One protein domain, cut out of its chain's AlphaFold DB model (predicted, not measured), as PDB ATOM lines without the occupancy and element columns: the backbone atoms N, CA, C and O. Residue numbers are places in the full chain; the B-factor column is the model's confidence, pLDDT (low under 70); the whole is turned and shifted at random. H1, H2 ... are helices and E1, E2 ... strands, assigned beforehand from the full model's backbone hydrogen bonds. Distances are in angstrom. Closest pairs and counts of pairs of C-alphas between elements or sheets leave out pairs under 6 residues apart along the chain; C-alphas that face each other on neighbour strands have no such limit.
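What this domain is: This is residues 2 to 69 of the 123 residues of an uncharacterized protein of uncultured bacterium (UniProt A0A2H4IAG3). This domain has little regular structure: it is mostly looping chain, with a small two-stranded hairpin, E1 and E2, at one end of its longest axis and one short helix, H1, at the other. Near the helix, a short antiparallel pairing ties residues 41 to 42 to residues 60 to 61. The 68 printed residues hold 12 in named elements, in the order E1, E2, H1, of mixed class; the whole is compact, with a radius of gyration of the C-alphas of 12.3 A and spans of 36 by 26 by 17 A.

Where its parts are: Residues 2 to 19 hold no named element. E1, residues 20 to 22, begins at C-alpha (-20.455, -23.454, 20.874). E2 is residues 27 to 29. H1, residues 53 to 58, is 8.7 A long and ends at C-alpha (-29.449, -3.903, 16.766).

How they stand to each other: E1 and E2 form an antiparallel hairpin at 146 degrees; N 21 and O 28 are within hydrogen-bond range at 2.9 A. E1 and H1 are apart. In H1 every O i to N i+4 pair is within hydrogen-bond range.

The domain as a whole: The C-alphas farthest apart, Gly 24 and Ala 53, are 37.0 A apart. The printed part has no cut. The link E2 to H1 is long, 23 residues. Residues 2 to 4 and 68 to 69 have pLDDT under 70.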
ATOM      1  N   PRO A   2      -9.977 -18.886  20.013       50.75
ATOM      2  CA  PRO A   2     -10.815 -18.088  20.878       50.75
ATOM      3  C   PRO A   2     -12.207 -18.115  20.256       50.75
ATOM      4  O   PRO A   2     -12.374 -17.718  19.112       50.75
ATOM      5  N   PHE A   3     -13.174 -18.673  20.971       59.72
ATOM      6  CA  PHE A   3     -14.577 -18.372  20.723       59.72
ATOM      7  C   PHE A   3     -14.677 -16.843  20.699       59.72
ATOM      8  O   PHE A   3     -14.277 -16.212  21.683       59.72
ATOM      9  N   ASP A   4     -15.018 -16.263  19.547       61.47
ATOM     10  CA  ASP A   4     -15.011 -14.813  19.377       61.47
ATOM     11  C   ASP A   4     -15.965 -14.227  20.418       61.47
ATOM     12  O   ASP A   4     -17.146 -14.553  20.459       61.47
ATOM     13  N   LYS A   5     -15.420 -13.453  21.356       73.19
ATOM     14  CA  LYS A   5     -16.243 -12.755  22.337       73.19
ATOM     15  C   LYS A   5     -16.858 -11.565  21.630       73.19
ATOM     16  O   LYS A   5     -16.125 -10.780  21.028       73.19
ATOM     17  N   GLU A   6     -18.173 -11.434  21.719       85.12
ATOM     18  CA  GLU A   6     -18.865 -10.308  21.105       85.12
ATOM     19  C   GLU A   6     -18.915  -9.111  22.063       85.12
ATOM     20  O   GLU A   6     -18.898  -9.269  23.289       85.12
ATOM     21  N   THR A   7     -18.950  -7.896  21.509       94.62
ATOM     22  CA  THR A   7     -19.096  -6.681  22.317       94.62
ATOM     23  C   THR A   7     -20.568  -6.321  22.457       94.62
ATOM     24  O   THR A   7     -21.271  -6.130  21.468       94.62
ATOM     25  N   CYS A   8     -21.037  -6.165  23.694       94.75
ATOM     26  CA  CYS A   8     -22.426  -5.816  23.963       94.75
ATOM     27  C   CYS A   8     -22.794  -4.454  23.344       94.75
ATOM     28  O   CYS A   8     -22.185  -3.440  23.705       94.75
ATOM     29  N   PRO A   9     -23.849  -4.361  22.513       95.25
ATOM     30  CA  PRO A   9     -24.237  -3.102  21.874       95.25
ATOM     31  C   PRO A   9     -24.867  -2.085  22.842       95.25
ATOM     32  O   PRO A   9     -25.011  -0.917  22.488       95.25
ATOM     33  N   TYR A  10     -25.239  -2.506  24.056       94.50
ATOM     34  CA  TYR A  10     -25.885  -1.645  25.053       94.50
ATOM     35  C   TYR A  10     -24.915  -1.069  26.090       94.50
ATOM     36  O   TYR A  10     -25.060   0.090  26.475       94.50
ATOM     37  N   CYS A  11     -23.938  -1.852  26.565       95.62
ATOM     38  CA  CYS A  11     -22.999  -1.416  27.612       95.62
ATOM     39  C   CYS A  11     -21.524  -1.439  27.192       95.62
ATOM     40  O   CYS A  11     -20.671  -1.078  28.000       95.62
ATOM     41  N   ALA A  12     -21.228  -1.841  25.951       95.69
ATOM     42  CA  ALA A  12     -19.879  -1.960  25.400       95.69
ATOM     43  C   ALA A  12     -18.952  -2.943  26.144       95.69
ATOM     44  O   ALA A  12     -17.736  -2.890  25.961       95.69
ATOM     45  N   ASP A  13     -19.497  -3.848  26.965       94.56
ATOM     46  CA  ASP A  13     -18.707  -4.925  27.567       94.56
ATOM     47  C   ASP A  13     -18.224  -5.897  26.470       94.56
ATOM     48  O   ASP A  13     -19.065  -6.401  25.721       94.56
ATOM     49  N   PRO A  14     -16.911  -6.168  26.350       92.94
ATOM     50  CA  PRO A  14     -16.354  -7.035  25.311       92.94
ATOM     51  C   PRO A  14     -16.366  -8.534  25.674       92.94
ATOM     52  O   PRO A  14     -15.659  -9.321  25.045       92.94
ATOM     53  N   HIS A  15     -17.087  -8.942  26.725       90.62
ATOM     54  CA  HIS A  15     -17.115 -10.318  27.229       90.62
ATOM     55  C   HIS A  15     -18.505 -10.962  27.146       90.62
ATOM     56  O   HIS A  15     -18.927 -11.637  28.086       90.62
ATOM     57  N   CYS A  16     -19.229 -10.777  26.041       91.00
ATOM     58  CA  CYS A  16     -20.422 -11.584  25.791       91.00
ATOM     59  C   CYS A  16     -20.035 -13.024  25.435       91.00
ATOM     60  O   CYS A  16     -19.078 -13.257  24.693       91.00
ATOM     61  N   GLU A  17     -20.793 -13.987  25.956       89.81
ATOM     62  CA  GLU A  17     -20.535 -15.418  25.765       89.81
ATOM     63  C   GLU A  17     -21.741 -16.106  25.123       89.81
ATOM     64  O   GLU A  17     -22.882 -15.712  25.355       89.81
ATOM     65  N   ALA A  18     -21.472 -17.127  24.313       88.06
ATOM     66  CA  ALA A  18     -22.461 -17.995  23.687       88.06
ATOM     67  C   ALA A  18     -22.007 -19.455  23.797       88.06
ATOM     68  O   ALA A  18     -20.815 -19.737  23.959       88.06
ATOM     69  N   ASP A  19     -22.950 -20.384  23.659       85.38
ATOM     70  CA  ASP A  19     -22.633 -21.806  23.561       85.38
ATOM     71  C   ASP A  19     -22.096 -22.145  22.168       85.38
ATOM     72  O   ASP A  19     -22.674 -21.744  21.155       85.38
ATOM     73  N   PHE A  20     -21.031 -22.945  22.114       86.81
ATOM     74  CA  PHE A  20     -20.455 -23.454  20.874       86.81
ATOM     75  C   PHE A  20     -20.373 -24.975  20.897       86.81
ATOM     76  O   PHE A  20     -19.793 -25.567  21.809       86.81
ATOM     77  N   THR A  21     -20.888 -25.609  19.848       86.56
ATOM     78  CA  THR A  21     -20.854 -27.066  19.684       86.56
ATOM     79  C   THR A  21     -19.928 -27.442  18.531       86.56
ATOM     80  O   THR A  21     -20.029 -26.875  17.444       86.56
ATOM     81  N   ASP A  22     -19.030 -28.406  18.754       88.62
ATOM     82  CA  ASP A  22     -18.248 -29.012  17.671       88.62
ATOM     83  C   ASP A  22     -19.160 -29.903  16.820       88.62
ATOM     84  O   ASP A  22     -19.752 -30.864  17.314       88.62
ATOM     85  N   VAL A  23     -19.269 -29.578  15.534       88.44
ATOM     86  CA  VAL A  23     -20.086 -30.317  14.561       88.44
ATOM     87  C   VAL A  23     -19.251 -31.248  13.669       88.44
ATOM     88  O   VAL A  23     -19.710 -31.691  12.618       88.44
ATOM     89  N   GLY A  24     -18.005 -31.542  14.055       86.81
ATOM     90  CA  GLY A  24     -17.082 -32.428  13.333       86.81
ATOM     91  C   GLY A  24     -16.336 -31.761  12.172       86.81
ATOM     92  O   GLY A  24     -15.465 -32.381  11.562       86.81
ATOM     93  N   VAL A  25     -16.649 -30.496  11.881       88.81
ATOM     94  CA  VAL A  25     -15.921 -29.624  10.940       88.81
ATOM     95  C   VAL A  25     -15.443 -28.324  11.598       88.81
ATOM     96  O   VAL A  25     -14.878 -27.464  10.926       88.81
ATOM     97  N   GLY A  26     -15.664 -28.177  12.907       87.12
ATOM     98  CA  GLY A  26     -15.384 -26.968  13.672       87.12
ATOM     99  C   GLY A  26     -16.478 -26.670  14.694       87.12
ATOM    100  O   GLY A  26     -17.534 -27.303  14.705       87.12
ATOM    101  N   TYR A  27     -16.214 -25.680  15.540       86.12
ATOM    102  CA  TYR A  27     -17.186 -25.177  16.505       86.12
ATOM    103  C   TYR A  27     -18.140 -24.190  15.837       86.12
ATOM    104  O   TYR A  27     -17.704 -23.272  15.145       86.12
ATOM    105  N   VAL A  28     -19.435 -24.371  16.071       88.12
ATOM    106  CA  VAL A  28     -20.501 -23.488  15.590       88.12
ATOM    107  C   VAL A  28     -21.286 -22.981  16.790       88.12
ATOM    108  O   VAL A  28     -21.534 -23.735  17.731       88.12
ATOM    109  N   GLN A  29     -21.662 -21.705  16.757       88.12
ATOM    110  CA  GLN A  29     -22.519 -21.097  17.766       88.12
ATOM    111  C   GLN A  29     -23.888 -21.797  17.775       88.12
ATOM    112  O   GLN A  29     -24.535 -21.928  16.737       88.12
ATOM    113  N   THR A  30     -24.326 -22.256  18.945       86.50
ATOM    114  CA  THR A  30     -25.589 -22.992  19.130       86.50
ATOM    115  C   THR A  30     -26.601 -22.279  20.022       86.50
ATOM    116  O   THR A  30     -27.750 -22.709  20.085       86.50
ATOM    117  N   GLY A  31     -26.206 -21.185  20.672       83.50
ATOM    118  CA  GLY A  31     -27.087 -20.301  21.436       83.50
ATOM    119  C   GLY A  31     -26.764 -18.828  21.163       83.50
ATOM    120  O   GLY A  31     -25.700 -18.545  20.618       83.50
ATOM    121  N   PRO A  32     -27.660 -17.887  21.499       88.19
ATOM    122  CA  PRO A  32     -27.390 -16.458  21.346       88.19
ATOM    123  C   PRO A  32     -26.264 -15.999  22.279       88.19
ATOM    124  O   PRO A  32     -26.107 -16.550  23.371       88.19
ATOM    125  N   TYR A  33     -25.524 -14.958  21.897       91.38
ATOM    126  CA  TYR A  33     -24.648 -14.278  22.851       91.38
ATOM    127  C   TYR A  33     -25.446 -13.649  23.994       91.38
ATOM    128  O   TYR A  33     -26.471 -13.001  23.782       91.38
ATOM    129  N   HIS A  34     -24.929 -13.779  25.212       89.81
ATOM    130  CA  HIS A  34     -25.485 -13.171  26.411       89.81
ATOM    131  C   HIS A  34     -24.470 -12.240  27.081       89.81
ATOM    132  O   HIS A  34     -23.296 -12.575  27.252       89.81
ATOM    133  N   CYS A  35     -24.923 -11.050  27.479       91.75
ATOM    134  CA  CYS A  35     -24.125 -10.088  28.228       91.75
ATOM    135  C   CYS A  35     -24.399 -10.202  29.731       91.75
ATOM    136  O   CYS A  35     -25.407  -9.699  30.222       91.75
ATOM    137  N   TYR A  36     -23.453 -10.748  30.495       89.19
ATOM    138  CA  TYR A  36     -23.583 -10.850  31.956       89.19
ATOM    139  C   TYR A  36     -23.502  -9.505  32.698       89.19
ATOM    140  O   TYR A  36     -23.896  -9.425  33.859       89.19
ATOM    141  N   ALA A  37     -23.008  -8.443  32.050       92.88
ATOM    142  CA  ALA A  37     -22.898  -7.121  32.665       92.88
ATOM    143  C   ALA A  37     -24.238  -6.371  32.717       92.88
ATOM    144  O   ALA A  37     -24.504  -5.661  33.685       92.88
ATOM    145  N   CYS A  38     -25.080  -6.503  31.685       92.44
ATOM    146  CA  CYS A  38     -26.352  -5.777  31.601       92.44
ATOM    147  C   CYS A  38     -27.581  -6.655  31.330       92.44
ATOM    148  O   CYS A  38     -28.695  -6.162  31.454       92.44
ATOM    149  N   GLY A  39     -27.413  -7.929  30.975       89.38
ATOM    150  CA  GLY A  39     -28.513  -8.848  30.673       89.38
ATOM    151  C   GLY A  39     -29.090  -8.724  29.260       89.38
ATOM    152  O   GLY A  39     -30.157  -9.271  29.002       89.38
ATOM    153  N   ALA A  40     -28.425  -8.004  28.348       91.69
ATOM    154  CA  ALA A  40     -28.782  -8.021  26.929       91.69
ATOM    155  C   ALA A  40     -28.452  -9.384  26.294       91.69
ATOM    156  O   ALA A  40     -27.452 -10.009  26.658       91.69
ATOM    157  N   THR A  41     -29.253  -9.806  25.315       91.44
ATOM    158  CA  THR A  41     -29.102 -11.104  24.635       91.44
ATOM    159  C   THR A  41     -29.296 -10.938  23.132       91.44
ATOM    160  O   THR A  41     -30.211 -10.240  22.705       91.44
ATOM    161  N   GLU A  42     -28.449 -11.570  22.329       92.00
ATOM    162  CA  GLU A  42     -28.575 -11.615  20.872       92.00
ATOM    163  C   GLU A  42     -29.896 -12.283  20.451       92.00
ATOM    164  O   GLU A  42     -30.368 -13.233  21.079       92.00
ATOM    165  N   VAL A  43     -30.510 -11.793  19.377       88.94
ATOM    166  CA  VAL A  43     -31.723 -12.398  18.817       88.94
ATOM    167  C   VAL A  43     -31.352 -13.684  18.077       88.94
ATOM    168  O   VAL A  43     -30.559 -13.670  17.136       88.94
ATOM    169  N   GLY A  44     -31.952 -14.809  18.473       82.56
ATOM    170  CA  GLY A  44     -31.717 -16.092  17.813       82.56
ATOM    171  C   GLY A  44     -32.312 -16.147  16.400       82.56
ATOM    172  O   GLY A  44     -33.406 -15.650  16.150       82.56
ATOM    173  N   GLY A  45     -31.647 -16.837  15.467       78.44
ATOM    174  CA  GLY A  45     -32.127 -16.964  14.078       78.44
ATOM    175  C   GLY A  45     -33.457 -17.719  13.904       78.44
ATOM    176  O   GLY A  45     -34.079 -17.628  12.848       78.44
ATOM    177  N   PHE A  46     -33.899 -18.448  14.934       75.00
ATOM    178  CA  PHE A  46     -35.195 -19.140  14.992       75.00
ATOM    179  C   PHE A  46     -36.121 -18.569  16.074       75.00
ATOM    180  O   PHE A  46     -37.081 -19.229  16.470       75.00
ATOM    181  N   ASP A  47     -35.822 -17.373  16.586       75.25
ATOM    182  CA  ASP A  47     -36.670 -16.713  17.570       75.25
ATOM    183  C   ASP A  47     -38.041 -16.370  16.957       75.25
ATOM    184  O   ASP A  47     -38.134 -15.855  15.840       75.25
ATOM    185  N   THR A  48     -39.115 -16.698  17.675       77.19
ATOM    186  CA  THR A  48     -40.507 -16.451  17.260       77.19
ATOM    187  C   THR A  48     -41.169 -15.313  18.033       77.19
ATOM    188  O   THR A  48     -42.359 -15.055  17.847       77.19
ATOM    189  N   SER A  49     -40.445 -14.669  18.949       80.62
ATOM    190  CA  SER A  49     -40.920 -13.481  19.653       80.62
ATOM    191  C   SER A  49     -41.039 -12.290  18.695       80.62
ATOM    192  O   SER A  49     -40.758 -12.384  17.500       80.62
ATOM    193  N   THR A  50     -41.541 -11.160  19.195       83.81
ATOM    194  CA  THR A  50     -41.801  -9.966  18.376       83.81
ATOM    195  C   THR A  50     -40.926  -8.816  18.881       83.81
ATOM    196  O   THR A  50     -41.393  -8.018  19.701       83.81
ATOM    197  N   PRO A  51     -39.646  -8.730  18.456       82.94
ATOM    198  CA  PRO A  51     -38.737  -7.694  18.930       82.94
ATOM    199  C   PRO A  51     -39.215  -6.312  18.475       82.94
ATOM    200  O   PRO A  51     -39.861  -6.157  17.433       82.94
ATOM    201  N   SER A  52     -38.883  -5.288  19.252       87.62
ATOM    202  CA  SER A  52     -39.105  -3.900  18.853       87.62
ATOM    203  C   SER A  52     -38.274  -3.529  17.616       87.62
ATOM    204  O   SER A  52     -37.304  -4.201  17.261       87.62
ATOM    205  N   ALA A  53     -38.621  -2.418  16.956       89.38
ATOM    206  CA  ALA A  53     -37.875  -1.939  15.789       89.38
ATOM    207  C   ALA A  53     -36.387  -1.674  16.097       89.38
ATOM    208  O   ALA A  53     -35.530  -1.908  15.245       89.38
ATOM    209  N   ASP A  54     -36.076  -1.219  17.315       88.94
ATOM    210  CA  ASP A  54     -34.696  -1.009  17.753       88.94
ATOM    211  C   ASP A  54     -33.957  -2.327  17.983       88.94
ATOM    212  O   ASP A  54     -32.830  -2.470  17.516       88.94
ATOM    213  N   GLU A  55     -34.592  -3.311  18.621       90.38
ATOM    214  CA  GLU A  55     -33.995  -4.636  18.838       90.38
ATOM    215  C   GLU A  55     -33.751  -5.370  17.516       90.38
ATOM    216  O   GLU A  55     -32.693  -5.967  17.345       90.38
ATOM    217  N   LEU A  56     -34.662  -5.252  16.542       88.00
ATOM    218  CA  LEU A  56     -34.461  -5.777  15.185       88.00
ATOM    219  C   LEU A  56     -33.274  -5.120  14.479       88.00
ATOM    220  O   LEU A  56     -32.508  -5.790  13.793       88.00
ATOM    221  N   ARG A  57     -33.118  -3.800  14.631       90.81
ATOM    222  CA  ARG A  57     -32.010  -3.056  14.022       90.81
ATOM    223  C   ARG A  57     -30.670  -3.398  14.675       90.81
ATOM    224  O   ARG A  57     -29.654  -3.413  13.987       90.81
ATOM    225  N   ILE A  58     -30.657  -3.594  15.990       92.25
ATOM    226  CA  ILE A  58     -29.449  -3.903  16.766       92.25
ATOM    227  C   ILE A  58     -29.095  -5.394  16.659       92.25
ATOM    228  O   ILE A  58     -27.922  -5.743  16.743       92.25
ATOM    229  N   GLY A  59     -30.087  -6.264  16.465       91.69
ATOM    230  CA  GLY A  59     -29.937  -7.719  16.520       91.69
ATOM    231  C   GLY A  59     -29.871  -8.273  17.946       91.69
ATOM    232  O   GLY A  59     -29.473  -9.416  18.133       91.69
ATOM    233  N   TRP A  60     -30.226  -7.472  18.957       93.25
ATOM    234  CA  TRP A  60     -30.147  -7.839  20.373       93.25
ATOM    235  C   TRP A  60     -31.359  -7.328  21.145       93.25
ATOM    236  O   TRP A  60     -31.724  -6.154  21.030       93.25
ATOM    237  N   TYR A  61     -31.903  -8.174  22.013       92.56
ATOM    238  CA  TYR A  61     -32.846  -7.786  23.051       92.56
ATOM    239  C   TYR A  61     -32.184  -6.869  24.076       92.56
ATOM    240  O   TYR A  61     -31.058  -7.109  24.525       92.56
ATOM    241  N   ALA A  62     -32.905  -5.819  24.464       92.88
ATOM    242  CA  ALA A  62     -32.447  -4.900  25.495       92.88
ATOM    243  C   ALA A  62     -32.389  -5.581  26.877       92.88
ATOM    244  O   ALA A  62     -33.125  -6.543  27.124       92.88
ATOM    245  N   PRO A  63     -31.578  -5.057  27.816       90.25
ATOM    246  CA  PRO A  63     -31.676  -5.410  29.229       90.25
ATOM    247  C   PRO A  63     -33.127  -5.397  29.719       90.25
ATOM    248  O   PRO A  63     -33.800  -4.370  29.633       90.25
ATOM    249  N   ASN A  64     -33.594  -6.517  30.274       82.75
ATOM    250  CA  ASN A  64     -34.968  -6.695  30.764       82.75
ATOM    251  C   ASN A  64     -36.061  -6.574  29.685       82.75
ATOM    252  O   ASN A  64     -37.204  -6.250  30.013       82.75
ATOM    253  N   SER A  65     -35.737  -6.796  28.405       83.88
ATOM    254  CA  SER A  65     -36.766  -6.851  27.366       83.88
ATOM    255  C   SER A  65     -37.800  -7.928  27.717       83.88
ATOM    256  O   SER A  65     -37.416  -9.033  28.105       83.88
ATOM    257  N   PRO A  66     -39.110  -7.650  27.578       76.19
ATOM    258  CA  PRO A  66     -40.154  -8.644  27.830       76.19
ATOM    259  C   PRO A  66     -40.111  -9.803  26.824       76.19
ATOM    260  O   PRO A  66     -40.770 -10.816  27.030       76.19
ATOM    261  N   ASN A  67     -39.361  -9.628  25.733       72.88
ATOM    262  CA  ASN A  67     -39.116 -10.639  24.716       72.88
ATOM    263  C   ASN A  67     -37.835 -11.438  24.971       72.88
ATOM    264  O   ASN A  67     -37.517 -12.303  24.159       72.88
ATOM    265  N   LEU A  68     -37.083 -11.145  26.046       69.44
ATOM    266  CA  LEU A  68     -35.941 -11.975  26.402       69.44
ATOM    267  C   LEU A  68     -36.439 -13.414  26.539       69.44
ATOM    268  O   LEU A  68     -37.390 -13.654  27.286       69.44
ATOM    269  N   PRO A  69     -35.831 -14.377  25.830       60.16
ATOM    270  CA  PRO A  69     -36.153 -15.763  26.077       60.16
ATOM    271  C   PRO A  69     -35.790 -16.050  27.540       60.16
ATOM    272  O   PRO A  69     -34.611 -16.036  27.893       60.16
TER     273      PRO A  69